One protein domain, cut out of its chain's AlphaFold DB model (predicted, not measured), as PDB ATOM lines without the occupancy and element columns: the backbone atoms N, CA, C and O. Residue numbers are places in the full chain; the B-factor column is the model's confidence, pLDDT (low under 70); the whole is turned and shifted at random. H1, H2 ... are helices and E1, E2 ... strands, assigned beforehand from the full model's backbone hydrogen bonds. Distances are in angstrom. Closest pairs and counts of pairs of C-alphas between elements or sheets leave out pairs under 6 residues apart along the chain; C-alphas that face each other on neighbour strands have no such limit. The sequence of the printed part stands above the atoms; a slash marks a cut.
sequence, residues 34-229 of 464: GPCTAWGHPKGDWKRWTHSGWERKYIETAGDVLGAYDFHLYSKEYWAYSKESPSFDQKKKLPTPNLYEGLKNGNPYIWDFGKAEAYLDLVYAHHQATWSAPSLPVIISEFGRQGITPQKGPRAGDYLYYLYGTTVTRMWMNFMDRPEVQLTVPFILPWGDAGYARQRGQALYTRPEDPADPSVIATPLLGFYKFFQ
ATOM      1  N   GLY A  34      50.847  -5.375 -23.106       94.06
ATOM      2  CA  GLY A  34      52.003  -4.537 -22.877       94.06
ATOM      3  C   GLY A  34      52.538  -3.875 -24.145       94.06
ATOM      4  O   GLY A  34      52.102  -4.179 -25.247       94.06
ATOM      5  N   PRO A  35      53.483  -2.948 -24.003       92.69
ATOM      6  CA  PRO A  35      54.180  -2.720 -22.758       92.69
ATOM      7  C   PRO A  35      53.706  -1.468 -22.006       92.69
ATOM      8  O   PRO A  35      54.421  -0.999 -21.123       92.69
ATOM      9  N   CYS A  36      52.515  -0.948 -22.330       94.56
ATOM     10  CA  CYS A  36      51.949   0.254 -21.713       94.56
ATOM     11  C   CYS A  36      52.830   1.479 -22.030       94.56
ATOM     12  O   CYS A  36      53.348   2.194 -21.168       94.56
ATOM     13  N   THR A  37      53.094   1.681 -23.325       90.12
ATOM     14  CA  THR A  37      54.038   2.707 -23.777       90.12
ATOM     15  C   THR A  37      53.489   4.110 -23.549       90.12
ATOM     16  O   THR A  37      52.647   4.570 -24.310       90.12
ATOM     17  N   ALA A  38      54.056   4.846 -22.590       84.69
ATOM     18  CA  ALA A  38      53.655   6.227 -22.301       84.69
ATOM     19  C   ALA A  38      53.901   7.225 -23.458       84.69
ATOM     20  O   ALA A  38      53.260   8.270 -23.518       84.69
ATOM     21  N   TRP A  39      54.875   6.942 -24.338       76.19
ATOM     22  CA  TRP A  39      55.390   7.905 -25.321       76.19
ATOM     23  C   TRP A  39      55.824   7.270 -26.642       76.19
ATOM     24  O   TRP A  39      56.971   7.435 -27.039       76.19
ATOM     25  N   GLY A  40      54.934   6.585 -27.355       70.62
ATOM     26  CA  GLY A  40      55.284   5.834 -28.571       70.62
ATOM     27  C   GLY A  40      55.874   6.633 -29.743       70.62
ATOM     28  O   GLY A  40      56.194   6.015 -30.745       70.62
ATOM     29  N   HIS A  41      56.029   7.962 -29.643       72.38
ATOM     30  CA  HIS A  41      56.273   8.899 -30.747       72.38
ATOM     31  C   HIS A  41      57.497   8.541 -31.601       72.38
ATOM     32  O   HIS A  41      58.623   8.919 -31.235       72.38
ATOM     33  N   PRO A  42      57.322   7.902 -32.773       71.88
ATOM     34  CA  PRO A  42      58.398   7.888 -33.739       71.88
ATOM     35  C   PRO A  42      58.543   9.312 -34.286       71.88
ATOM     36  O   PRO A  42      57.572   9.947 -34.701       71.88
ATOM     37  N   LYS A  43      59.763   9.840 -34.228       78.62
ATOM     38  CA  LYS A  43      60.128  11.047 -34.975       78.62
ATOM     39  C   LYS A  43      60.331  10.677 -36.441       78.62
ATOM     40  O   LYS A  43      60.577   9.507 -36.737       78.62
ATOM     41  N   GLY A  44      60.318  11.663 -37.337       72.62
ATOM     42  CA  GLY A  44      60.557  11.427 -38.765       72.62
ATOM     43  C   GLY A  44      61.950  10.851 -39.069       72.62
ATOM     44  O   GLY A  44      62.177  10.328 -40.154       72.62
ATOM     45  N   ASP A  45      62.885  10.904 -38.109       77.38
ATOM     46  CA  ASP A  45      64.211  10.275 -38.202       77.38
ATOM     47  C   ASP A  45      64.234   8.779 -37.843       77.38
ATOM     48  O   ASP A  45      65.274   8.132 -37.969       77.38
ATOM     49  N   TRP A  46      63.111   8.235 -37.366       88.62
ATOM     50  CA  TRP A  46      62.913   6.835 -36.990       88.62
ATOM     51  C   TRP A  46      63.896   6.262 -35.966       88.62
ATOM     52  O   TRP A  46      63.836   5.063 -35.678       88.62
ATOM     53  N   LYS A  47      64.755   7.078 -35.336       85.88
ATOM     54  CA  LYS A  47      65.760   6.599 -34.372       85.88
ATOM     55  C   LYS A  47      65.117   5.937 -33.166       85.88
ATOM     56  O   LYS A  47      65.625   4.929 -32.687       85.88
ATOM     57  N   ARG A  48      63.981   6.468 -32.703       86.19
ATOM     58  CA  ARG A  48      63.216   5.839 -31.623       86.19
ATOM     59  C   ARG A  48      62.738   4.450 -32.041       86.19
ATOM     60  O   ARG A  48      63.007   3.490 -31.343       86.19
ATOM     61  N   TRP A  49      62.095   4.309 -33.192       88.94
ATOM     62  CA  TRP A  49      61.598   2.999 -33.608       88.94
ATOM     63  C   TRP A  49      62.722   1.977 -33.846       88.94
ATOM     64  O   TRP A  49      62.572   0.803 -33.532       88.94
ATOM     65  N   THR A  50      63.853   2.414 -34.401       85.31
ATOM     66  CA  THR A  50      64.902   1.507 -34.901       85.31
ATOM     67  C   THR A  50      66.078   1.286 -33.948       85.31
ATOM     68  O   THR A  50      66.701   0.234 -34.026       85.31
ATOM     69  N   HIS A  51      66.400   2.238 -33.066       81.88
ATOM     70  CA  HIS A  51      67.627   2.206 -32.257       81.88
ATOM     71  C   HIS A  51      67.383   2.400 -30.756       81.88
ATOM     72  O   HIS A  51      67.896   1.629 -29.950       81.88
ATOM     73  N   SER A  52      66.678   3.467 -30.366       79.94
ATOM     74  CA  SER A  52      66.648   3.942 -28.969       79.94
ATOM     75  C   SER A  52      65.334   3.699 -28.233       79.94
ATOM     76  O   SER A  52      65.283   3.812 -27.010       79.94
ATOM     77  N   GLY A  53      64.268   3.407 -28.966       79.38
ATOM     78  CA  GLY A  53      62.987   2.989 -28.425       79.38
ATOM     79  C   GLY A  53      62.939   1.484 -28.226       79.38
ATOM     80  O   GLY A  53      63.887   0.739 -28.464       79.38
ATOM     81  N   TRP A  54      61.801   1.050 -27.728       86.38
ATOM     82  CA  TRP A  54      61.610  -0.280 -27.170       86.38
ATOM     83  C   TRP A  54      60.389  -0.952 -27.776       86.38
ATOM     84  O   TRP A  54      60.277  -2.162 -27.684       86.38
ATOM     85  N   GLU A  55      59.525  -0.202 -28.456       91.12
ATOM     86  CA  GLU A  55      58.272  -0.666 -29.036       91.12
ATOM     87  C   GLU A  55      58.528  -1.732 -30.115       91.12
ATOM     88  O   GLU A  55      58.019  -2.846 -30.010       91.12
ATOM     89  N   ARG A  56      59.423  -1.450 -31.072       92.81
ATOM     90  CA  ARG A  56      59.870  -2.424 -32.082       92.81
ATOM     91  C   ARG A  56      60.473  -3.675 -31.441       92.81
ATOM     92  O   ARG A  56      60.039  -4.789 -31.711       92.81
ATOM     93  N   LYS A  57      61.460  -3.486 -30.559       92.69
ATOM     94  CA  LYS A  57      62.161  -4.589 -29.886       92.69
ATOM     95  C   LYS A  57      61.204  -5.433 -29.043       92.69
ATOM     96  O   LYS A  57      61.366  -6.644 -28.951       92.69
ATOM     97  N   TYR A  58      60.214  -4.804 -28.421       94.06
ATOM     98  CA  TYR A  58      59.196  -5.475 -27.629       94.06
ATOM     99  C   TYR A  58      58.302  -6.355 -28.505       94.06
ATOM    100  O   TYR A  58      58.084  -7.512 -28.151       94.06
ATOM    101  N   ILE A  59      57.872  -5.865 -29.675       94.75
ATOM    102  CA  ILE A  59      57.162  -6.680 -30.675       94.75
ATOM    103  C   ILE A  59      58.013  -7.889 -31.085       94.75
ATOM    104  O   ILE A  59      57.511  -9.010 -31.072       94.75
ATOM    105  N   GLU A  60      59.296  -7.672 -31.378       94.88
ATOM    106  CA  GLU A  60      60.243  -8.719 -31.794       94.88
ATOM    107  C   GLU A  60      60.569  -9.736 -30.692       94.88
ATOM    108  O   GLU A  60      60.916 -10.872 -30.990       94.88
ATOM    109  N   THR A  61      60.463  -9.347 -29.419       94.50
ATOM    110  CA  THR A  61      60.851 -10.204 -28.286       94.50
ATOM    111  C   THR A  61      59.666 -10.935 -27.661       94.50
ATOM    112  O   THR A  61      59.832 -12.046 -27.173       94.50
ATOM    113  N   ALA A  62      58.495 -10.295 -27.604       94.12
ATOM    114  CA  ALA A  62      57.356 -10.771 -26.821       94.12
ATOM    115  C   ALA A  62      56.077 -10.988 -27.647       94.12
ATOM    116  O   ALA A  62      55.066 -11.418 -27.098       94.12
ATOM    117  N   GLY A  63      56.081 -10.682 -28.950       93.12
ATOM    118  CA  GLY A  63      54.874 -10.746 -29.780       93.12
ATOM    119  C   GLY A  63      54.209 -12.126 -29.871       93.12
ATOM    120  O   GLY A  63      53.010 -12.181 -30.106       93.12
ATOM    121  N   ASP A  64      54.923 -13.224 -29.622       91.88
ATOM    122  CA  ASP A  64      54.384 -14.594 -29.631       91.88
ATOM    123  C   ASP A  64      53.787 -15.062 -28.292       91.88
ATOM    124  O   ASP A  64      53.116 -16.098 -28.236       91.88
ATOM    125  N   VAL A  65      54.015 -14.321 -27.203       90.62
ATOM    126  CA  VAL A  65      53.540 -14.673 -25.850       90.62
ATOM    127  C   VAL A  65      52.507 -13.698 -25.285       90.62
ATOM    128  O   VAL A  65      51.883 -13.988 -24.261       90.62
ATOM    129  N   LEU A  66      52.319 -12.544 -25.924       92.38
ATOM    130  CA  LEU A  66      51.366 -11.523 -25.496       92.38
ATOM    131  C   LEU A  66      49.944 -11.818 -25.974       92.38
ATOM    132  O   LEU A  66      49.712 -12.483 -26.978       92.38
ATOM    133  N   GLY A  67      48.971 -11.285 -25.236       92.94
ATOM    134  CA  GLY A  67      47.567 -11.303 -25.634       92.94
ATOM    135  C   GLY A  67      47.109 -10.032 -26.354       92.94
ATOM    136  O   GLY A  67      46.095 -10.091 -27.048       92.94
ATOM    137  N   ALA A  68      47.812  -8.910 -26.158       95.69
ATOM    138  CA  ALA A  68      47.561  -7.624 -26.810       95.69
ATOM    139  C   ALA A  68      48.766  -6.674 -26.670       95.69
ATOM    140  O   ALA A  68      49.569  -6.815 -25.742       95.69
ATOM    141  N   TYR A  69      48.845  -5.669 -27.543       96.31
ATOM    142  CA  TYR A  69      49.722  -4.512 -27.361       96.31
ATOM    143  C   TYR A  69      49.024  -3.391 -26.592       96.31
ATOM    144  O   TYR A  69      47.824  -3.211 -26.757       96.31
ATOM    145  N   ASP A  70      49.759  -2.631 -25.780       96.19
ATOM    146  CA  ASP A  70      49.220  -1.521 -24.985       96.19
ATOM    147  C   ASP A  70      50.026  -0.227 -25.155       96.19
ATOM    148  O   ASP A  70      51.250  -0.213 -24.968       96.19
ATOM    149  N   PHE A  71      49.328   0.864 -25.472       95.00
ATOM    150  CA  PHE A  71      49.903   2.179 -25.746       95.00
ATOM    151  C   PHE A  71      49.132   3.290 -25.042       95.00
ATOM    152  O   PHE A  71      47.907   3.244 -24.940       95.00
ATOM    153  N   HIS A  72      49.847   4.340 -24.636       94.69
ATOM    154  CA  HIS A  72      49.239   5.604 -24.248       94.69
ATOM    155  C   HIS A  72      49.462   6.643 -25.342       94.69
ATOM    156  O   HIS A  72      50.601   6.899 -25.742       94.69
ATOM    157  N   LEU A  73      48.383   7.263 -25.816       93.50
ATOM    158  CA  LEU A  73      48.432   8.196 -26.941       93.50
ATOM    159  C   LEU A  73      47.891   9.558 -26.514       93.50
ATOM    160  O   LEU A  73      46.716   9.703 -26.186       93.50
ATOM    161  N   TYR A  74      48.749  10.575 -26.520       90.44
ATOM    162  CA  TYR A  74      48.393  11.887 -25.994       90.44
ATOM    163  C   TYR A  74      48.792  13.020 -26.917       90.44
ATOM    164  O   TYR A  74      49.975  13.355 -26.997       90.44
ATOM    165  N   SER A  75      47.816  13.687 -27.526       88.94
ATOM    166  CA  SER A  75      48.093  14.942 -28.215       88.94
ATOM    167  C   SER A  75      48.468  16.001 -27.196       88.94
ATOM    168  O   SER A  75      47.674  16.390 -26.336       88.94
ATOM    169  N   LYS A  76      49.717  16.450 -27.252       80.75
ATOM    170  CA  LYS A  76      50.214  17.459 -26.332       80.75
ATOM    171  C   LYS A  76      50.095  18.829 -26.960       80.75
ATOM    172  O   LYS A  76      50.648  19.094 -28.029       80.75
ATOM    173  N   GLU A  77      49.442  19.731 -26.242       66.19
ATOM    174  CA  GLU A  77      49.576  21.142 -26.546       66.19
ATOM    175  C   GLU A  77      50.975  21.588 -26.111       66.19
ATOM    176  O   GLU A  77      51.320  21.701 -24.935       66.19
ATOM    177  N   TYR A  78      51.821  21.823 -27.096       54.59
ATOM    178  CA  TYR A  78      52.672  22.984 -27.022       54.59
ATOM    179  C   TYR A  78      51.971  23.978 -27.923       54.59
ATOM    180  O   TYR A  78      51.703  23.672 -29.083       54.59
ATOM    181  N   TRP A  79      51.574  25.119 -27.374       50.00
ATOM    182  CA  TRP A  79      51.091  26.220 -28.189       50.00
ATOM    183  C   TRP A  79      52.135  26.414 -29.316       50.00
ATOM    184  O   TRP A  79      53.323  26.493 -29.016       50.00
ATOM    185  N   ALA A  80      51.741  26.332 -30.587       36.72
ATOM    186  CA  ALA A  80      52.663  26.243 -31.727       36.72
ATOM    187  C   ALA A  80      52.394  27.378 -32.718       36.72
ATOM    188  O   ALA A  80      51.294  27.489 -33.227       36.72
ATOM    189  N   TYR A  81      53.374  28.251 -32.938       51.06
ATOM    190  CA  TYR A  81      53.168  29.701 -33.059       51.06
ATOM    191  C   TYR A  81      52.921  30.293 -34.446       51.06
ATOM    192  O   TYR A  81      52.957  29.582 -35.440       51.06
ATOM    193  N   SER A  82      52.599  31.601 -34.452       39.25
ATOM    194  CA  SER A  82      52.187  32.418 -35.606       39.25
ATOM    195  C   SER A  82      53.064  32.207 -36.845       39.25
ATOM    196  O   SER A  82      54.253  31.906 -36.735       39.25
ATOM    197  N   LYS A  83      52.485  32.466 -38.031       43.53
ATOM    198  CA  LYS A  83      53.112  32.360 -39.369       43.53
ATOM    199  C   LYS A  83      54.466  33.085 -39.532       43.53
ATOM    200  O   LYS A  83      55.104  32.964 -40.569       43.53
ATOM    201  N   GLU A  84      54.902  33.850 -38.537       44.81
ATOM    202  CA  GLU A  84      56.080  34.719 -38.552       44.81
ATOM    203  C   GLU A  84      57.364  34.029 -38.049       44.81
ATOM    204  O   GLU A  84      58.439  34.624 -38.119       44.81
ATOM    205  N   SER A  85      57.289  32.797 -37.522       39.09
ATOM    206  CA  SER A  85      58.447  32.086 -36.956       39.09
ATOM    207  C   SER A  85      58.672  30.722 -37.630       39.09
ATOM    208  O   SER A  85      57.885  29.807 -37.410       39.09
ATOM    209  N   PRO A  86      59.762  30.527 -38.398       42.66
ATOM    210  CA  PRO A  86      60.025  29.289 -39.144       42.66
ATOM    211  C   PRO A  86      60.519  28.102 -38.285       42.66
ATOM    212  O   PRO A  86      60.897  27.066 -38.830       42.66
ATOM    213  N   SER A  87      60.554  28.225 -36.953       48.94
ATOM    214  CA  SER A  87      60.962  27.153 -36.035       48.94
ATOM    215  C   SER A  87      60.102  27.104 -34.767       48.94
ATOM    216  O   SER A  87      59.630  28.133 -34.273       48.94
ATOM    217  N   PHE A  88      59.914  25.889 -34.234       46.81
ATOM    218  CA  PHE A  88      59.217  25.622 -32.974       46.81
ATOM    219  C   PHE A  88      59.964  26.278 -31.798       46.81
ATOM    220  O   PHE A  88      60.970  25.759 -31.316       46.81
ATOM    221  N   ASP A  89      59.474  27.425 -31.328       52.41
ATOM    222  CA  ASP A  89      59.996  28.136 -30.155       52.41
ATOM    223  C   ASP A  89      59.005  28.019 -29.009       52.41
ATOM    224  O   ASP A  89      58.089  28.816 -28.975       52.41
ATOM    225  N   GLN A  90      59.217  27.118 -28.042       49.47
ATOM    226  CA  GLN A  90      58.326  26.846 -26.895       49.47
ATOM    227  C   GLN A  90      57.814  28.087 -26.117       49.47
ATOM    228  O   GLN A  90      56.871  27.956 -25.334       49.47
ATOM    229  N   LYS A  91      58.378  29.288 -26.313       49.28
ATOM    230  CA  LYS A  91      58.068  30.517 -25.565       49.28
ATOM    231  C   LYS A  91      56.934  31.402 -26.131       49.28
ATOM    232  O   LYS A  91      56.534  32.332 -25.434       49.28
ATOM    233  N   LYS A  92      56.397  31.167 -27.336       47.47
ATOM    234  CA  LYS A  92      55.649  32.176 -28.140       47.47
ATOM    235  C   LYS A  92      54.097  32.082 -28.308       47.47
ATOM    236  O   LYS A  92      53.630  32.328 -29.397       47.47
ATOM    237  N   LYS A  93      53.281  31.767 -27.289       53.88
ATOM    238  CA  LYS A  93      51.796  31.456 -27.285       53.88
ATOM    239  C   LYS A  93      50.922  31.675 -28.573       53.88
ATOM    240  O   LYS A  93      50.827  32.788 -29.073       53.88
ATOM    241  N   LEU A  94      50.192  30.642 -29.057       52.41
ATOM    242  CA  LEU A  94      49.095  30.800 -30.038       52.41
ATOM    243  C   LEU A  94      47.917  31.491 -29.345       52.41
ATOM    244  O   LEU A  94      47.647  31.159 -28.193       52.41
ATOM    245  N   PRO A  95      47.170  32.360 -30.037       51.72
ATOM    246  CA  PRO A  95      45.945  32.934 -29.487       51.72
ATOM    247  C   PRO A  95      44.814  31.901 -29.334       51.72
ATOM    248  O   PRO A  95      44.006  32.014 -28.419       51.72
ATOM    249  N   THR A  96      44.763  30.859 -30.179       58.56
ATOM    250  CA  THR A  96      43.734  29.806 -30.128       58.56
ATOM    251  C   THR A  96      44.365  28.407 -30.242       58.56
ATOM    252  O   THR A  96      45.081  28.134 -31.199       58.56
ATOM    253  N   PRO A  97      44.145  27.489 -29.281       63.84
ATOM    254  CA  PRO A  97      44.859  26.207 -29.196       63.84
ATOM    255  C   PRO A  97      44.188  25.068 -29.996       63.84
ATOM    256  O   PRO A  97      44.014  23.956 -29.473       63.84
ATOM    257  N   ASN A  98      43.804  25.339 -31.250       75.94
ATOM    258  CA  ASN A  98      43.347  24.305 -32.182       75.94
ATOM    259  C   ASN A  98      44.543  23.404 -32.564       75.94
ATOM    260  O   ASN A  98      45.622  23.891 -32.913       75.94
ATOM    261  N   LEU A  99      44.376  22.081 -32.460       85.06
ATOM    262  CA  LEU A  99      45.466  21.131 -32.715       85.06
ATOM    263  C   LEU A  99      45.754  20.940 -34.213       85.06
ATOM    264  O   LEU A  99      46.901  20.689 -34.561       85.06
ATOM    265  N   TYR A 100      44.783  21.137 -35.106       87.12
ATOM    266  CA  TYR A 100      45.028  21.145 -36.551       87.12
ATOM    267  C   TYR A 100      45.987  22.278 -36.943       87.12
ATOM    268  O   TYR A 100      46.977  22.049 -37.635       87.12
ATOM    269  N   GLU A 101      45.762  23.495 -36.443       82.94
ATOM    270  CA  GLU A 101      46.699  24.608 -36.659       82.94
ATOM    271  C   GLU A 101      48.049  24.338 -35.988       82.94
ATOM    272  O   GLU A 101      49.102  24.568 -36.582       82.94
ATOM    273  N   GLY A 102      48.035  23.778 -34.772       81.75
ATOM    274  CA  GLY A 102      49.259  23.392 -34.075       81.75
ATOM    275  C   GLY A 102      50.098  22.368 -34.847       81.75
ATOM    276  O   GLY A 102      51.326  22.454 -34.839       81.75
ATOM    277  N   LEU A 103      49.449  21.438 -35.552       86.88
ATOM    278  CA  LEU A 103      50.099  20.438 -36.399       86.88
ATOM    279  C   LEU A 103      50.826  21.112 -37.562       86.88
ATOM    280  O   LEU A 103      52.001  20.828 -37.790       86.88
ATOM    281  N   LYS A 104      50.150  22.041 -38.250       85.62
ATOM    282  CA  LYS A 104      50.713  22.805 -39.377       85.62
ATOM    283  C   LYS A 104      51.764  23.833 -38.948       85.62
ATOM    284  O   LYS A 104      52.573  24.240 -39.767       85.62
ATOM    285  N   ASN A 105      51.798  24.217 -37.673       77.62
ATOM    286  CA  ASN A 105      52.797  25.140 -37.120       77.62
ATOM    287  C   ASN A 105      53.939  24.415 -36.389       77.62
ATOM    288  O   ASN A 105      54.589  24.975 -35.500       77.62
ATOM    289  N   GLY A 106      54.191  23.153 -36.740       78.69
ATOM    290  CA  GLY A 106      55.375  22.442 -36.285       78.69
ATOM    291  C   GLY A 106      55.300  21.886 -34.856       78.69
ATOM    292  O   GLY A 106      56.332  21.817 -34.189       78.69
ATOM    293  N   ASN A 107      54.127  21.480 -34.356       82.81
ATOM    294  CA  ASN A 107      54.030  20.700 -33.114       82.81
ATOM    295  C   ASN A 107      54.173  19.183 -33.391       82.81
ATOM    296  O   ASN A 107      53.222  18.566 -33.877       82.81
ATOM    297  N   PRO A 108      55.298  18.530 -33.028       84.44
ATOM    298  CA  PRO A 108      55.500  17.101 -33.302       84.44
ATOM    299  C   PRO A 108      54.696  16.170 -32.379       84.44
ATOM    300  O   PRO A 108      54.671  14.955 -32.608       84.44
ATOM    301  N   TYR A 109      54.065  16.709 -31.328       85.69
ATOM    302  CA  TYR A 109      53.434  15.942 -30.248       85.69
ATOM    303  C   TYR A 109      51.925  15.736 -30.419       85.69
ATOM    304  O   TYR A 109      51.227  15.407 -29.463       85.69
ATOM    305  N   ILE A 110      51.420  15.943 -31.627       89.38
ATOM    306  CA  ILE A 110      50.014  15.787 -31.992       89.38
ATOM    307  C   ILE A 110      49.831  14.368 -32.536       89.38
ATOM    308  O   ILE A 110      50.479  13.997 -33.513       89.38
ATOM    309  N   TRP A 111      49.046  13.550 -31.832       91.31
ATOM    310  CA  TRP A 111      48.761  12.151 -32.185       91.31
ATOM    311  C   TRP A 111      47.479  11.986 -33.002       91.31
ATOM    312  O   TRP A 111      47.314  10.983 -33.686       91.31
ATOM    313  N   ASP A 112      46.570  12.948 -32.922       88.31
ATOM    314  CA  ASP A 112      45.409  13.066 -33.795       88.31
ATOM    315  C   ASP A 112      45.822  13.451 -35.230       88.31
ATOM    316  O   ASP A 112      47.003  13.650 -35.519       88.31
ATOM    317  N   PHE A 113      44.846  13.519 -36.143       92.06
ATOM    318  CA  PHE A 113      45.053  13.848 -37.562       92.06
ATOM    319  C   PHE A 113      45.952  12.838 -38.305       92.06
ATOM    320  O   PHE A 113      46.834  13.209 -39.080       92.06
ATOM    321  N   GLY A 114      45.736  11.542 -38.052       91.44
ATOM    322  CA  GLY A 114      46.366  10.440 -38.783       91.44
ATOM    323  C   GLY A 114      47.636   9.856 -38.154       91.44
ATOM    324  O   GLY A 114      47.985   8.715 -38.452       91.44
ATOM    325  N   LYS A 115      48.317  10.554 -37.234       93.44
ATOM    326  CA  LYS A 115      49.580  10.047 -36.654       93.44
ATOM    327  C   LYS A 115      49.392   8.783 -35.812       93.44
ATOM    328  O   LYS A 115      50.179   7.844 -35.924       93.44
ATOM    329  N   ALA A 116      48.346   8.734 -34.987       93.56
ATOM    330  CA  ALA A 116      47.971   7.539 -34.233       93.56
ATOM    331  C   ALA A 116      47.591   6.385 -35.162       93.56
ATOM    332  O   ALA A 116      47.964   5.245 -34.898       93.56
ATOM    333  N   GLU A 117      46.904   6.675 -36.266       93.44
ATOM    334  CA  GLU A 117      46.505   5.645 -37.220       93.44
ATOM    335  C   GLU A 117      47.715   5.013 -37.905       93.44
ATOM    336  O   GLU A 117      47.874   3.792 -37.866       93.44
ATOM    337  N   ALA A 118      48.605   5.853 -38.432       94.62
ATOM    338  CA  ALA A 118      49.836   5.420 -39.073       94.62
ATOM    339  C   ALA A 118      50.737   4.628 -38.109       94.62
ATOM    340  O   ALA A 118      51.356   3.633 -38.484       94.62
ATOM    341  N   TYR A 119      50.792   5.037 -36.837       94.62
ATOM    342  CA  TYR A 119      51.561   4.334 -35.814       94.62
ATOM    343  C   TYR A 119      51.016   2.944 -35.510       94.62
ATOM    344  O   TYR A 119      51.786   1.986 -35.439       94.62
ATOM    345  N   LEU A 120      49.703   2.823 -35.341       94.62
ATOM    346  CA  LEU A 120      49.081   1.523 -35.156       94.62
ATOM    347  C   LEU A 120      49.326   0.657 -36.399       94.62
ATOM    348  O   LEU A 120      49.815  -0.455 -36.247       94.62
ATOM    349  N   ASP A 121      49.140   1.172 -37.617       95.12
ATOM    350  CA  ASP A 121      49.433   0.422 -38.850       95.12
ATOM    351  C   ASP A 121      50.879  -0.080 -38.926       95.12
ATOM    352  O   ASP A 121      51.132  -1.183 -39.408       95.12
ATOM    353  N   LEU A 122      51.835   0.707 -38.428       94.81
ATOM    354  CA  LEU A 122      53.225   0.283 -38.315       94.81
ATOM    355  C   LEU A 122      53.388  -0.866 -37.311       94.81
ATOM    356  O   LEU A 122      54.107  -1.818 -37.601       94.81
ATOM    357  N   VAL A 123      52.724  -0.808 -36.153       94.31
ATOM    358  CA  VAL A 123      52.720  -1.905 -35.166       94.31
ATOM    359  C   VAL A 123      52.140  -3.183 -35.780       94.31
ATOM    360  O   VAL A 123      52.746  -4.245 -35.640       94.31
ATOM    361  N   TYR A 124      51.018  -3.072 -36.499       93.75
ATOM    362  CA  TYR A 124      50.358  -4.192 -37.174       93.75
ATOM    363  C   TYR A 124      51.260  -4.826 -38.236       93.75
ATOM    364  O   TYR A 124      51.548  -6.023 -38.164       93.75
ATOM    365  N   ALA A 125      51.757  -4.022 -39.177       94.44
ATOM    366  CA  ALA A 125      52.635  -4.497 -40.242       94.44
ATOM    367  C   ALA A 125      53.934  -5.098 -39.686       94.44
ATOM    368  O   ALA A 125      54.345  -6.182 -40.098       94.44
ATOM    369  N   HIS A 126      54.556  -4.448 -38.693       94.94
ATOM    370  CA  HIS A 126      55.803  -4.933 -38.092       94.94
ATOM    371  C   HIS A 126      55.611  -6.257 -37.348       94.94
ATOM    372  O   HIS A 126      56.464  -7.140 -37.451       94.94
ATOM    373  N   HIS A 127      54.491  -6.444 -36.634       95.00
ATOM    374  CA  HIS A 127      54.171  -7.741 -36.034       95.00
ATOM    375  C   HIS A 127      54.036  -8.822 -37.106       95.00
ATOM    376  O   HIS A 127      54.681  -9.864 -36.996       95.00
ATOM    377  N   GLN A 128      53.213  -8.579 -38.131       92.94
ATOM    378  CA  GLN A 128      52.955  -9.563 -39.183       92.94
ATOM    379  C   GLN A 128      54.246  -9.963 -39.903       92.94
ATOM    380  O   GLN A 128      54.499 -11.153 -40.086       92.94
ATOM    381  N   ALA A 129      55.099  -8.989 -40.225       92.75
ATOM    382  CA  ALA A 129      56.405  -9.224 -40.829       92.75
ATOM    383  C   ALA A 129      57.334 -10.056 -39.930       92.75
ATOM    384  O   ALA A 129      58.039 -10.939 -40.409       92.75
ATOM    385  N   THR A 130      57.325  -9.795 -38.620       94.50
ATOM    386  CA  THR A 130      58.203 -10.473 -37.656       94.50
ATOM    387  C   THR A 130      57.776 -11.917 -37.398       94.50
ATOM    388  O   THR A 130      58.614 -12.815 -37.359       94.50
ATOM    389  N   TRP A 131      56.474 -12.146 -37.209       93.75
ATOM    390  CA  TRP A 131      55.949 -13.422 -36.713       93.75
ATOM    391  C   TRP A 131      55.274 -14.272 -37.787       93.75
ATOM    392  O   TRP A 131      54.918 -15.416 -37.513       93.75
ATOM    393  N   SER A 132      55.099 -13.745 -39.007       91.44
ATOM    394  CA  SER A 132      54.350 -14.408 -40.089       91.44
ATOM    395  C   SER A 132      52.957 -14.874 -39.638       91.44
ATOM    396  O   SER A 132      52.479 -15.943 -40.017       91.44
ATOM    397  N   ALA A 133      52.317 -14.075 -38.782       89.88
ATOM    398  CA  ALA A 133      51.029 -14.351 -38.160       89.88
ATOM    399  C   ALA A 133      50.186 -13.065 -38.104       89.88
ATOM    400  O   ALA A 133      50.760 -11.974 -38.116       89.88
ATOM    401  N   PRO A 134      48.844 -13.160 -38.026       88.31
ATOM    402  CA  PRO A 134      48.003 -11.990 -37.795       88.31
ATOM    403  C   PRO A 134      48.455 -11.234 -36.546       88.31
ATOM    404  O   PRO A 134      48.759 -11.849 -35.525       88.31
ATOM    405  N   SER A 135      48.475  -9.903 -36.623       90.94
ATOM    406  CA  SER A 135      48.864  -9.071 -35.486       90.94
ATOM    407  C   SER A 135      47.976  -9.304 -34.273       90.94
ATOM    408  O   SER A 135      46.773  -9.552 -34.389       90.94
ATOM    409  N   LEU A 136      48.575  -9.146 -33.095       93.62
ATOM    410  CA  LEU A 136      47.832  -9.091 -31.849       93.62
ATOM    411  C   LEU A 136      46.891  -7.879 -31.821       93.62
ATOM    412  O   LEU A 136      47.220  -6.840 -32.403       93.62
ATOM    413  N   PRO A 137      45.770  -7.980 -31.086       94.94
ATOM    414  CA  PRO A 137      44.932  -6.832 -30.790       94.94
ATOM    415  C   PRO A 137      45.702  -5.721 -30.084       94.94
ATOM    416  O   PRO A 137      46.674  -5.973 -29.365       94.94
ATOM    417  N   VAL A 138      45.200  -4.501 -30.204       95.69
ATOM    418  CA  VAL A 138      45.691  -3.344 -29.459       95.69
ATOM    419  C   VAL A 138      44.675  -2.949 -28.396       95.69
ATOM    420  O   VAL A 138      43.468  -2.929 -28.629       95.69
ATOM    421  N   ILE A 139      45.180  -2.593 -27.225       96.50
ATOM    422  CA  ILE A 139      44.474  -1.799 -26.235       96.50
ATOM    423  C   ILE A 139      45.174  -0.444 -26.099       96.50
ATOM    424  O   ILE A 139      46.379  -0.313 -26.304       96.50
ATOM    425  N   ILE A 140      44.399   0.578 -25.781       96.88
ATOM    426  CA  ILE A 140      44.873   1.932 -25.524       96.88
ATOM    427  C   ILE A 140      44.377   2.274 -24.127       96.88
ATOM    428  O   ILE A 140      43.268   2.786 -23.953       96.88
ATOM    429  N   SER A 141      45.160   1.884 -23.121       96.19
ATOM    430  CA  SER A 141      44.777   2.017 -21.712       96.19
ATOM    431  C   SER A 141      44.757   3.465 -21.218       96.19
ATOM    432  O   SER A 141      44.130   3.743 -20.195       96.19
ATOM    433  N   GLU A 142      45.353   4.396 -21.969       94.56
ATOM    434  CA  GLU A 142      45.176   5.831 -21.770       94.56
ATOM    435  C   GLU A 142      45.257   6.605 -23.092       94.56
ATOM    436  O   GLU A 142      46.190   6.442 -23.877       94.56
ATOM    437  N   PHE A 143      44.331   7.532 -23.325       94.25
ATOM    438  CA  PHE A 143      44.508   8.535 -24.373       94.25
ATOM    439  C   PHE A 143      43.839   9.869 -24.055       94.25
ATOM    440  O   PHE A 143      42.982   9.968 -23.175       94.25
ATOM    441  N   GLY A 144      44.225  10.919 -24.780       91.69
ATOM    442  CA  GLY A 144      43.568  12.223 -24.714       91.69
ATOM    443  C   GLY A 144      44.531  13.376 -24.961       91.69
ATOM    444  O   GLY A 144      45.459  13.273 -25.758       91.69
ATOM    445  N   ARG A 145      44.332  14.489 -24.251       86.50
ATOM    446  CA  ARG A 145      45.169  15.693 -24.378       86.50
ATOM    447  C   ARG A 145      46.092  15.890 -23.172       86.50
ATOM    448  O   ARG A 145      45.653  15.779 -22.027       86.50
ATOM    449  N   GLN A 146      47.358  16.231 -23.416       79.31
ATOM    450  CA  GLN A 146      48.342  16.606 -22.386       79.31
ATOM    451  C   GLN A 146      48.804  18.063 -22.534       79.31
ATOM    452  O   GLN A 146      48.661  18.656 -23.596       79.31
ATOM    453  N   GLY A 147      49.405  18.632 -21.482       64.06
ATOM    454  CA  GLY A 147      49.975  19.994 -21.487       64.06
ATOM    455  C   GLY A 147      49.143  21.047 -20.748       64.06
ATOM    456  O   GLY A 147      49.684  22.076 -20.347       64.06
ATOM    457  N   ILE A 148      47.893  20.724 -20.415       61.59
ATOM    458  CA  ILE A 148      47.045  21.529 -19.533       61.59
ATOM    459  C   ILE A 148      47.549  21.338 -18.095       61.59
ATOM    460  O   ILE A 148      47.341  20.276 -17.503       61.59
ATOM    461  N   THR A 149      48.304  22.310 -17.564       50.16
ATOM    462  CA  THR A 149      49.074  22.118 -16.322       50.16
ATOM    463  C   THR A 149      48.487  22.816 -15.104       50.16
ATOM    464  O   THR A 149      48.259  24.031 -15.101       50.16
ATOM    465  N   PRO A 150      48.401  22.073 -13.988       47.22
ATOM    466  CA  PRO A 150      48.137  20.639 -13.889       47.22
ATOM    467  C   PRO A 150      46.790  20.385 -14.602       47.22
ATOM    468  O   PRO A 150      46.125  21.313 -15.035       47.22
ATOM    469  N   GLN A 151      46.240  19.200 -14.749       52.59
ATOM    470  CA  GLN A 151      45.417  18.617 -13.688       52.59
ATOM    471  C   GLN A 151      44.738  19.637 -12.708       52.59
ATOM    472  O   GLN A 151      44.514  19.287 -11.566       52.59
ATOM    473  N   LYS A 152      44.446  20.897 -13.070       51.84
ATOM    474  CA  LYS A 152      43.812  21.962 -12.272       51.84
ATOM    475  C   LYS A 152      42.386  22.098 -12.790       51.84
ATOM    476  O   LYS A 152      42.101  22.837 -13.725       51.84
ATOM    477  N   GLY A 153      41.492  21.351 -12.174       49.88
ATOM    478  CA  GLY A 153      40.081  21.676 -12.083       49.88
ATOM    479  C   GLY A 153      39.888  23.055 -11.452       49.88
ATOM    480  O   GLY A 153      40.837  23.802 -11.210       49.88
ATOM    481  N   PRO A 154      38.645  23.403 -11.142       49.59
ATOM    482  CA  PRO A 154      37.735  24.259 -11.921       49.59
ATOM    483  C   PRO A 154      38.250  25.666 -12.358       49.59
ATOM    484  O   PRO A 154      37.454  26.535 -12.696       49.59
ATOM    485  N   ARG A 155      39.561  25.940 -12.390       52.75
ATOM    486  CA  ARG A 155      40.123  27.306 -12.374       52.75
ATOM    487  C   ARG A 155      40.206  28.063 -13.709       52.75
ATOM    488  O   ARG A 155      40.421  29.271 -13.667       52.75
ATOM    489  N   ALA A 156      40.044  27.423 -14.867       55.22
ATOM    490  CA  ALA A 156      40.354  28.046 -16.169       55.22
ATOM    491  C   ALA A 156      39.163  28.164 -17.145       55.22
ATOM    492  O   ALA A 156      39.343  28.490 -18.314       55.22
ATOM    493  N   GLY A 157      37.936  27.951 -16.657       66.50
ATOM    494  CA  GLY A 157      36.727  27.980 -17.483       66.50
ATOM    495  C   GLY A 157      36.531  26.707 -18.312       66.50
ATOM    496  O   GLY A 157      37.423  25.864 -18.430       66.50
ATOM    497  N   ASP A 158      35.338  26.562 -18.884       81.12
ATOM    498  CA  ASP A 158      34.928  25.360 -19.620       81.12
ATOM    499  C   ASP A 158      35.749  25.116 -20.895       81.12
ATOM    500  O   ASP A 158      35.697  24.030 -21.464       81.12
ATOM    501  N   TYR A 159      36.539  26.096 -21.346       82.44
ATOM    502  CA  TYR A 159      37.261  26.017 -22.615       82.44
ATOM    503  C   TYR A 159      38.309  24.903 -22.637       82.44
ATOM    504  O   TYR A 159      38.447  24.191 -23.626       82.44
ATOM    505  N   LEU A 160      39.027  24.689 -21.533       81.06
ATOM    506  CA  LEU A 160      40.003  23.596 -21.458       81.06
ATOM    507  C   LEU A 160      39.327  22.223 -21.451       81.06
ATOM    508  O   LEU A 160      39.859  21.274 -22.026       81.06
ATOM    509  N   TYR A 161      38.151  22.128 -20.830       86.38
ATOM    510  CA  TYR A 161      37.332  20.925 -20.875       86.38
ATOM    511  C   TYR A 161      36.807  20.661 -22.284       86.38
ATOM    512  O   TYR A 161      36.891  19.527 -22.743       86.38
ATOM    513  N   TYR A 162      36.363  21.710 -22.981       88.06
ATOM    514  CA  TYR A 162      35.964  21.657 -24.384       88.06
ATOM    515  C   TYR A 162      37.086  21.097 -25.260       88.06
ATOM    516  O   TYR A 162      36.906  20.061 -25.889       88.06
ATOM    517  N   LEU A 163      38.275  21.701 -25.218       84.19
ATOM    518  CA  LEU A 163      39.432  21.257 -26.002       84.19
ATOM    519  C   LEU A 163      39.864  19.822 -25.682       84.19
ATOM    520  O   LEU A 163      40.304  19.085 -26.566       84.19
ATOM    521  N   TYR A 164      39.789  19.427 -24.408       88.56
ATOM    522  CA  TYR A 164      40.067  18.054 -24.001       88.56
ATOM    523  C   TYR A 164      39.012  17.099 -24.574       88.56
ATOM    524  O   TYR A 164      39.373  16.093 -25.180       88.56
ATOM    525  N   GLY A 165      37.727  17.444 -24.444       91.38
ATOM    526  CA  GLY A 165      36.598  16.681 -24.966       91.38
ATOM    527  C   GLY A 165      36.664  16.486 -26.480       91.38
ATOM    528  O   GLY A 165      36.561  15.352 -26.933       91.38
ATOM    529  N   THR A 166      36.921  17.539 -27.265       91.19
ATOM    530  CA  THR A 166      37.026  17.421 -28.735       91.19
ATOM    531  C   THR A 166      38.224  16.570 -29.157       91.19
ATOM    532  O   THR A 166      38.105  15.741 -30.058       91.19
ATOM    533  N   THR A 167      39.359  16.684 -28.453       91.50
ATOM    534  CA  THR A 167      40.538  15.832 -28.696       91.50
ATOM    535  C   THR A 167      40.233  14.362 -28.404       91.50
ATOM    536  O   THR A 167      40.558  13.497 -29.216       91.50
ATOM    537  N   VAL A 168      39.583  14.072 -27.268       94.38
ATOM    538  CA  VAL A 168      39.152  12.708 -26.931       94.38
ATOM    539  C   VAL A 168      38.199  12.183 -27.994       94.38
ATOM    540  O   VAL A 168      38.451  11.100 -28.504       94.38
ATOM    541  N   THR A 169      37.163  12.937 -28.376       95.50
ATOM    542  CA  THR A 169      36.217  12.508 -29.415       95.50
ATOM    543  C   THR A 169      36.942  12.148 -30.705       95.50
ATOM    544  O   THR A 169      36.750  11.051 -31.207       95.50
ATOM    545  N   ARG A 170      37.820  13.024 -31.208       93.81
ATOM    546  CA  ARG A 170      38.595  12.785 -32.435       93.81
ATOM    547  C   ARG A 170      39.383  11.485 -32.385       93.81
ATOM    548  O   ARG A 170      39.203  10.630 -33.238       93.81
ATOM    549  N   MET A 171      40.218  11.315 -31.362       94.44
ATOM    550  CA  MET A 171      41.013  10.094 -31.221       94.44
ATOM    551  C   MET A 171      40.118   8.861 -31.093       94.44
ATOM    552  O   MET A 171      40.393   7.830 -31.697       94.44
ATOM    553  N   TRP A 172      39.025   8.977 -30.336       94.38
ATOM    554  CA  TRP A 172      38.104   7.875 -30.125       94.38
ATOM    555  C   TRP A 172      37.428   7.447 -31.425       94.38
ATOM    556  O   TRP A 172      37.410   6.253 -31.702       94.38
ATOM    557  N   MET A 173      36.958   8.392 -32.247       95.25
ATOM    558  CA  MET A 173      36.379   8.099 -33.562       95.25
ATOM    559  C   MET A 173      37.373   7.330 -34.445       95.25
ATOM    560  O   MET A 173      37.012   6.277 -34.966       95.25
ATOM    561  N   ASN A 174      38.646   7.745 -34.491       92.50
ATOM    562  CA  ASN A 174      39.688   7.043 -35.259       92.50
ATOM    563  C   ASN A 174      39.896   5.611 -34.765       92.50
ATOM    564  O   ASN A 174      40.196   4.719 -35.550       92.50
ATOM    565  N   PHE A 175      39.764   5.374 -33.459       94.12
ATOM    566  CA  PHE A 175      39.885   4.032 -32.895       94.12
ATOM    567  C   PHE A 175      38.644   3.176 -33.134       94.12
ATOM    568  O   PHE A 175      38.771   1.962 -33.251       94.12
ATOM    569  N   MET A 176      37.454   3.773 -33.218       92.12
ATOM    570  CA  MET A 176      36.231   3.012 -33.474       92.12
ATOM    571  C   MET A 176      36.178   2.432 -34.893       92.12
ATOM    572  O   MET A 176      35.511   1.420 -35.095       92.12
ATOM    573  N   ASP A 177      36.896   3.020 -35.850       87.62
ATOM    574  CA  ASP A 177      37.022   2.480 -37.209       87.62
ATOM    575  C   ASP A 177      38.127   1.412 -37.312       87.62
ATOM    576  O   ASP A 177      38.520   0.999 -38.403       87.62
ATOM    577  N   ARG A 178      38.657   0.936 -36.177       89.50
ATOM    578  CA  ARG A 178      39.729  -0.061 -36.111       89.50
ATOM    579  C   ARG A 178      39.275  -1.310 -35.354       89.50
ATOM    580  O   ARG A 178      39.379  -1.325 -34.127       89.50
ATOM    581  N   PRO A 179      38.805  -2.374 -36.040       83.50
ATOM    582  CA  PRO A 179      38.359  -3.609 -35.380       83.50
ATOM    583  C   PRO A 179      39.439  -4.269 -34.511       83.50
ATOM    584  O   PRO A 179      39.150  -5.044 -33.601       83.50
ATOM    585  N   GLU A 180      40.697  -3.967 -34.794       89.25
ATOM    586  CA  GLU A 180      41.855  -4.482 -34.096       89.25
ATOM    587  C   GLU A 180      42.131  -3.775 -32.749       89.25
ATOM    588  O   GLU A 180      42.847  -4.306 -31.894       89.25
ATOM    589  N   VAL A 181      41.511  -2.613 -32.509       94.75
ATOM    590  CA  VAL A 181      41.533  -1.916 -31.217       94.75
ATOM    591  C   VAL A 181      40.391  -2.434 -30.334       94.75
ATOM    592  O   VAL A 181      39.221  -2.149 -30.566       94.75
ATOM    593  N   GLN A 182      40.721  -3.194 -29.287       93.62
ATOM    594  CA  GLN A 182      39.734  -3.894 -28.447       93.62
ATOM    595  C   GLN A 182      39.311  -3.134 -27.189       93.62
ATOM    596  O   GLN A 182      38.261  -3.421 -26.615       93.62
ATOM    597  N   LEU A 183      40.129  -2.192 -26.727       95.19
ATOM    598  CA  LEU A 183      39.838  -1.368 -25.559       95.19
ATOM    599  C   LEU A 183      40.495  -0.010 -25.741       95.19
ATOM    600  O   LEU A 183      41.680   0.065 -26.046       95.19
ATOM    601  N   THR A 184      39.740   1.051 -25.497       96.38
ATOM    602  CA  THR A 184      40.243   2.424 -25.450       96.38
ATOM    603  C   THR A 184      39.715   3.087 -24.190       96.38
ATOM    604  O   THR A 184      38.533   2.967 -23.865       96.38
ATOM    605  N   VAL A 185      40.589   3.766 -23.454       96.25
ATOM    606  CA  VAL A 185      40.225   4.447 -22.210       96.25
ATOM    607  C   VAL A 185      40.656   5.911 -22.303       96.25
ATOM    608  O   VAL A 185      41.850   6.206 -22.201       96.25
ATOM    609  N   PRO A 186      39.712   6.855 -22.500       94.69
ATOM    610  CA  PRO A 186      40.018   8.266 -22.324       94.69
ATOM    611  C   PRO A 186      40.575   8.476 -20.919       94.69
ATOM    612  O   PRO A 186      40.013   7.947 -19.958       94.69
ATOM    613  N   PHE A 187      41.645   9.256 -20.766       92.69
ATOM    614  CA  PHE A 187      42.261   9.500 -19.459       92.69
ATOM    615  C   PHE A 187      41.456  10.505 -18.616       92.69
ATOM    616  O   PHE A 187      41.922  11.586 -18.250       92.69
ATOM    617  N   ILE A 188      40.213  10.130 -18.322       91.50
ATOM    618  CA  ILE A 188      39.259  10.831 -17.472       91.50
ATOM    619  C   ILE A 188      39.035   9.953 -16.248       91.50
ATOM    620  O   ILE A 188      38.357   8.928 -16.307       91.50
ATOM    621  N   LEU A 189      39.618  10.347 -15.120       90.69
ATOM    622  CA  LEU A 189      39.478   9.575 -13.890       90.69
ATOM    623  C   LEU A 189      38.057   9.690 -13.320       90.69
ATOM    624  O   LEU A 189      37.393  10.710 -13.502       90.69
ATOM    625  N   PRO A 190      37.577   8.704 -12.550       90.31
ATOM    626  CA  PRO A 190      36.316   8.864 -11.838       90.31
ATOM    627  C   PRO A 190      36.401   9.998 -10.804       90.31
ATOM    628  O   PRO A 190      35.471  10.788 -10.685       90.31
ATOM    629  N   TRP A 191      37.537  10.135 -10.113       87.38
ATOM    630  CA  TRP A 191      37.769  11.158  -9.090       87.38
ATOM    631  C   TRP A 191      39.173  11.745  -9.231       87.38
ATOM    632  O   TRP A 191      40.094  11.065  -9.686       87.38
ATOM    633  N   GLY A 192      39.358  12.993  -8.798       77.56
ATOM    634  CA  GLY A 192      40.698  13.542  -8.608       77.56
ATOM    635  C   GLY A 192      41.493  12.776  -7.546       77.56
ATOM    636  O   GLY A 192      40.945  12.344  -6.531       77.56
ATOM    637  N   ASP A 193      42.796  12.611  -7.782       74.50
ATOM    638  CA  ASP A 193      43.700  11.905  -6.870       74.50
ATOM    639  C   ASP A 193      43.858  12.698  -5.564       74.50
ATOM    640  O   ASP A 193      44.433  13.785  -5.549       74.50
ATOM    641  N   ALA A 194      43.356  12.157  -4.452       69.56
ATOM    642  CA  ALA A 194      43.346  12.859  -3.174       69.56
ATOM    643  C   ALA A 194      44.744  13.131  -2.584       69.56
ATOM    644  O   ALA A 194      44.872  14.058  -1.784       69.56
ATOM    645  N   GLY A 195      45.764  12.348  -2.948       70.31
ATOM    646  CA  GLY A 195      47.131  12.490  -2.438       70.31
ATOM    647  C   GLY A 195      48.040  13.309  -3.352       70.31
ATOM    648  O   GLY A 195      48.938  13.992  -2.865       70.31
ATOM    649  N   TYR A 196      47.793  13.274  -4.663       71.94
ATOM    650  CA  TYR A 196      48.661  13.906  -5.661       71.94
ATOM    651  C   TYR A 196      48.041  15.145  -6.325       71.94
ATOM    652  O   TYR A 196      48.718  16.151  -6.531       71.94
ATOM    653  N   ALA A 197      46.748  15.099  -6.659       75.94
ATOM    654  CA  ALA A 197      46.064  16.144  -7.419       75.94
ATOM    655  C   ALA A 197      44.572  16.225  -7.044       75.94
ATOM    656  O   ALA A 197      43.700  15.882  -7.846       75.94
ATOM    657  N   ARG A 198      44.269  16.704  -5.820       73.50
ATOM    658  CA  ARG A 198      42.890  16.782  -5.272       73.50
ATOM    659  C   ARG A 198      41.909  17.495  -6.197       73.50
ATOM    660  O   ARG A 198      40.735  17.146  -6.245       73.50
ATOM    661  N   GLN A 199      42.413  18.488  -6.916       77.06
ATOM    662  CA  GLN A 199      41.660  19.302  -7.857       77.06
ATOM    663  C   GLN A 199      41.896  18.839  -9.293       77.06
ATOM    664  O   GLN A 199      41.938  19.675 -10.177       77.06
ATOM    665  N   ARG A 200      42.104  17.546  -9.577       79.38
ATOM    666  CA  ARG A 200      42.306  17.091 -10.963       79.38
ATOM    667  C   ARG A 200      41.110  17.467 -11.840       79.38
ATOM    668  O   ARG A 200      39.987  17.082 -11.536       79.38
ATOM    669  N   GLY A 201      41.367  18.221 -12.911       76.94
ATOM    670  CA  GLY A 201      40.360  18.580 -13.920       76.94
ATOM    671  C   GLY A 201      40.070  17.440 -14.900       76.94
ATOM    672  O   GLY A 201      38.956  17.296 -15.368       76.94
ATOM    673  N   GLN A 202      41.036  16.555 -15.150       84.25
ATOM    674  CA  GLN A 202      40.850  15.322 -15.931       84.25
ATOM    675  C   GLN A 202      40.164  14.230 -15.092       84.25
ATOM    676  O   GLN A 202      40.704  13.142 -14.884       84.25
ATOM    677  N   ALA A 203      39.013  14.561 -14.518       88.44
ATOM    678  CA  ALA A 203      38.196  13.649 -13.740       88.44
ATOM    679  C   ALA A 203      36.711  13.989 -13.901       88.44
ATOM    680  O   ALA A 203      36.380  15.150 -14.118       88.44
ATOM    681  N   LEU A 204      35.818  13.009 -13.754       91.06
ATOM    682  CA  LEU A 204      34.364  13.230 -13.712       91.06
ATOM    683  C   LEU A 204      33.962  14.071 -12.502       91.06
ATOM    684  O   LEU A 204      33.063  14.907 -12.578       91.06
ATOM    685  N   TYR A 205      34.658  13.841 -11.394       89.38
ATOM    686  CA  TYR A 205      34.418  14.471 -10.114       89.38
ATOM    687  C   TYR A 205      35.723  15.027  -9.541       89.38
ATOM    688  O   TYR A 205      36.764  14.365  -9.544       89.38
ATOM    689  N   THR A 206      35.673  16.246  -9.017       86.69
ATOM    690  CA  THR A 206      36.825  16.928  -8.421       86.69
ATOM    691  C   THR A 206      36.448  17.569  -7.091       86.69
ATOM    692  O   THR A 206      35.276  17.597  -6.718       86.69
ATOM    693  N   ARG A 207      37.436  18.046  -6.334       83.56
ATOM    694  CA  ARG A 207      37.196  18.729  -5.056       83.56
ATOM    695  C   ARG A 207      37.253  20.249  -5.222       83.56
ATOM    696  O   ARG A 207      37.970  20.722  -6.110       83.56
ATOM    697  N   PRO A 208      36.537  21.008  -4.378       80.00
ATOM    698  CA  PRO A 208      36.652  22.460  -4.331       80.00
ATOM    699  C   PRO A 208      38.061  22.967  -4.004       80.00
ATOM    700  O   PRO A 208      38.995  22.215  -3.704       80.00
ATOM    701  N   GLU A 209      38.207  24.291  -4.088       75.06
ATOM    702  CA  GLU A 209      39.469  24.962  -3.791       75.06
ATOM    703  C   GLU A 209      39.865  24.884  -2.325       75.06
ATOM    704  O   GLU A 209      41.045  24.692  -2.026       75.06
ATOM    705  N   ASP A 210      38.874  25.034  -1.448       80.38
ATOM    706  CA  ASP A 210      39.046  24.969  -0.009       80.38
ATOM    707  C   ASP A 210      39.465  23.545   0.396       80.38
ATOM    708  O   ASP A 210      38.673  22.609   0.268       80.38
ATOM    709  N   PRO A 211      40.701  23.341   0.896       77.44
ATOM    710  CA  PRO A 211      41.158  22.026   1.325       77.44
ATOM    711  C   PRO A 211      40.345  21.448   2.487       77.44
ATOM    712  O   PRO A 211      40.401  20.226   2.689       77.44
ATOM    713  N   ALA A 212      39.653  22.306   3.248       82.44
ATOM    714  CA  ALA A 212      38.786  21.929   4.353       82.44
ATOM    715  C   ALA A 212      37.407  21.447   3.883       82.44
ATOM    716  O   ALA A 212      36.739  20.752   4.645       82.44
ATOM    717  N   ASP A 213      37.003  21.749   2.645       84.44
ATOM    718  CA  ASP A 213      35.745  21.275   2.076       84.44
ATOM    719  C   ASP A 213      35.898  19.819   1.579       84.44
ATOM    720  O   ASP A 213      36.628  19.544   0.616       84.44
ATOM    721  N   PRO A 214      35.237  18.837   2.225       82.56
ATOM    722  CA  PRO A 214      35.312  17.443   1.813       82.56
ATOM    723  C   PRO A 214      34.362  17.122   0.652       82.56
ATOM    724  O   PRO A 214      34.348  15.967   0.205       82.56
ATOM    725  N   SER A 215      33.564  18.087   0.187       87.19
ATOM    726  CA  SER A 215      32.599  17.888  -0.882       87.19
ATOM    727  C   SER A 215      33.276  17.573  -2.210       87.19
ATOM    728  O   SER A 215      34.496  17.672  -2.400       87.19
ATOM    729  N   VAL A 216      32.448  17.101  -3.130       87.56
ATOM    730  CA  VAL A 216      32.859  16.711  -4.464       87.56
ATOM    731  C   VAL A 216      31.901  17.354  -5.448       87.56
ATOM    732  O   VAL A 216      30.684  17.284  -5.286       87.56
ATOM    733  N   ILE A 217      32.471  17.980  -6.469       87.62
ATOM    734  CA  ILE A 217      31.761  18.660  -7.541       87.62
ATOM    735  C   ILE A 217      31.967  17.902  -8.853       87.62
ATOM    736  O   ILE A 217      33.063  17.414  -9.140       87.62
ATOM    737  N   ALA A 218      30.907  17.786  -9.650       90.00
ATOM    738  CA  ALA A 218      31.015  17.252 -11.002       90.00
ATOM    739  C   ALA A 218      31.770  18.244 -11.896       90.00
ATOM    740  O   ALA A 218      31.566  19.456 -11.802       90.00
ATOM    741  N   THR A 219      32.621  17.733 -12.776       89.25
ATOM    742  CA  THR A 219      33.240  18.535 -13.836       89.25
ATOM    743  C   THR A 219      32.380  18.483 -15.106       89.25
ATOM    744  O   THR A 219      31.531  17.590 -15.246       89.25
ATOM    745  N   PRO A 220      32.622  19.371 -16.089       90.56
ATOM    746  CA  PRO A 220      31.986  19.271 -17.400       90.56
ATOM    747  C   PRO A 220      32.200  17.919 -18.110       90.56
ATOM    748  O   PRO A 220      31.375  17.537 -18.938       90.56
ATOM    749  N   LEU A 221      33.231  17.138 -17.750       91.88
ATOM    750  CA  LEU A 221      33.468  15.807 -18.331       91.88
ATOM    751  C   LEU A 221      32.379  14.789 -17.968       91.88
ATOM    752  O   LEU A 221      32.188  13.818 -18.694       91.88
ATOM    753  N   LEU A 222      31.612  15.006 -16.895       93.44
ATOM    754  CA  LEU A 222      30.412  14.201 -16.657       93.44
ATOM    755  C   LEU A 222      29.349  14.453 -17.739       93.44
ATOM    756  O   LEU A 222      28.685  13.519 -18.180       93.44
ATOM    757  N   GLY A 223      29.198  15.708 -18.178       94.50
ATOM    758  CA  GLY A 223      28.328  16.083 -19.295       94.50
ATOM    759  C   GLY A 223      28.803  15.490 -20.620       94.50
ATOM    760  O   GLY A 223      27.984  14.989 -21.382       94.50
ATOM    761  N   PHE A 224      30.119  15.445 -20.841       95.06
ATOM    762  CA  PHE A 224      30.722  14.807 -22.013       95.06
ATOM    763  C   PHE A 224      30.268  13.349 -22.179       95.06
ATOM    764  O   PHE A 224      29.791  12.978 -23.243       95.06
ATOM    765  N   TYR A 225      30.310  12.526 -21.125       95.75
ATOM    766  CA  TYR A 225      29.804  11.147 -21.224       95.75
ATOM    767  C   TYR A 225      28.285  11.070 -21.415       95.75
ATOM    768  O   TYR A 225      27.803  10.156 -22.077       95.75
ATOM    769  N   LYS A 226      27.523  12.027 -20.867       96.31
ATOM    770  CA  LYS A 226      26.072  12.109 -21.094       96.31
ATOM    771  C   LYS A 226      25.727  12.458 -22.540       96.31
ATOM    772  O   LYS A 226      24.711  11.986 -23.024       96.31
ATOM    773  N   PHE A 227      26.553  13.243 -23.231       97.31
ATOM    774  CA  PHE A 227      26.356  13.554 -24.651       97.31
ATOM    775  C   PHE A 227      26.375  12.290 -25.525       97.31
ATOM    776  O   PHE A 227      25.524  12.123 -26.388       97.31
ATOM    777  N   PHE A 228      27.294  11.359 -25.250       96.38
ATOM    778  CA  PHE A 228      27.373  10.070 -25.953       96.38
ATOM    779  C   PHE A 228      26.402   9.012 -25.408       96.38
ATOM    780  O   PHE A 228      26.381   7.880 -25.894       96.38
ATOM    781  N   GLN A 229      25.609   9.337 -24.382       93.81
ATOM    782  CA  GLN A 229      24.678   8.388 -23.788       93.81
ATOM    783  C   GLN A 229      23.574   8.053 -24.797       93.81
ATOM    784  O   GLN A 229      22.702   8.868 -25.075       93.81
TER     785      GLN A 229
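Overview. This is residues 34 to 229 of the 464 residues of an uncharacterized protein of Kiritimatiellaeota bacterium S-5007 (UniProt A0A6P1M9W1). A twisted wall of four parallel strands, E1 to E4, has helices H2, H4 and H5 on one face and no named helix on the other. Past the end of E4 a small head, the strand pair E5 and E6 with H6 packed on it, adds to the length, while H3 and the long stretch 77 to 98 lie off the end of E2. The printed part has 196 residues, six named helices and six strands in the order E1 H1 H2 E2 H3 H4 E3 H5 E4 E5 E6 H6, and is of mixed class. It is compact, with a radius of gyration of the C-alphas of 18.5 A and spans of 58 by 44 by 31 A.

Arrangement. The largest sheet runs E1, residues 34 to 37, E2, 68 to 76, E3, 138 to 146, and E4, 181 to 186. N 36 and O 70 are 3.0 A apart, N 144 and O 73 3.1 A, and N 182 and O 138 2.8 A, within hydrogen-bond range. E3 bends by 59 degrees at residue 141. H5, residues 158 to 176, lies over E3 and E4 at a height over the sheet of 7.5 A; its closest C-alphas to E3 are Val 168 and Gly 144, 5.0 A. On the same face, H2, residues 55 to 62, lies over E1. H4, residues 115 to 131, is on that face too, and touches H2 with residues 123 to 130 alone, closest C-alphas Ile 59 and His 127, 6.2 A. Three right-handed strand-helix-strand units, parallel neighbour strands with helices between, join E1 to E2, E2 to E3 and E3 to E4. H1, residues 47 to 52, only just touches H2, with 3 pairs of C-alphas within 8 A, only at the corner. H3, residues 99 to 104, touches no helix. E4 runs on into E5, residues 189 to 191, parallel to E6, residues 203 to 206; N 204 and O 189 are 2.8 A apart. H6, residues 220 to 227, touches H5, closest C-alphas Tyr 161 and Pro 220, 6.6 A. Every O i to N i+4 pair is within hydrogen-bond range in H2 to H6; in H1, 1 of 2.

Along the chain. E1 begins at C-alpha 34 (52.003, -4.537, -22.877), and H6 ends at C-alpha 227 (26.356, 13.554, -24.651). H5 measures 26.3 A, E2 25.2 A, H4 24.3 A and E3 21.3 A.

Size, cuts and confidence. The C-alphas farthest apart, Ser 132 and Ala 212, are 59.5 A apart. The printed part has no cut. The links E2 to H3, E3 to H5, E5 to E6 and E6 to H6 are long. The pLDDT is under 70 at residues 77 to 97, 147 to 157 and 194.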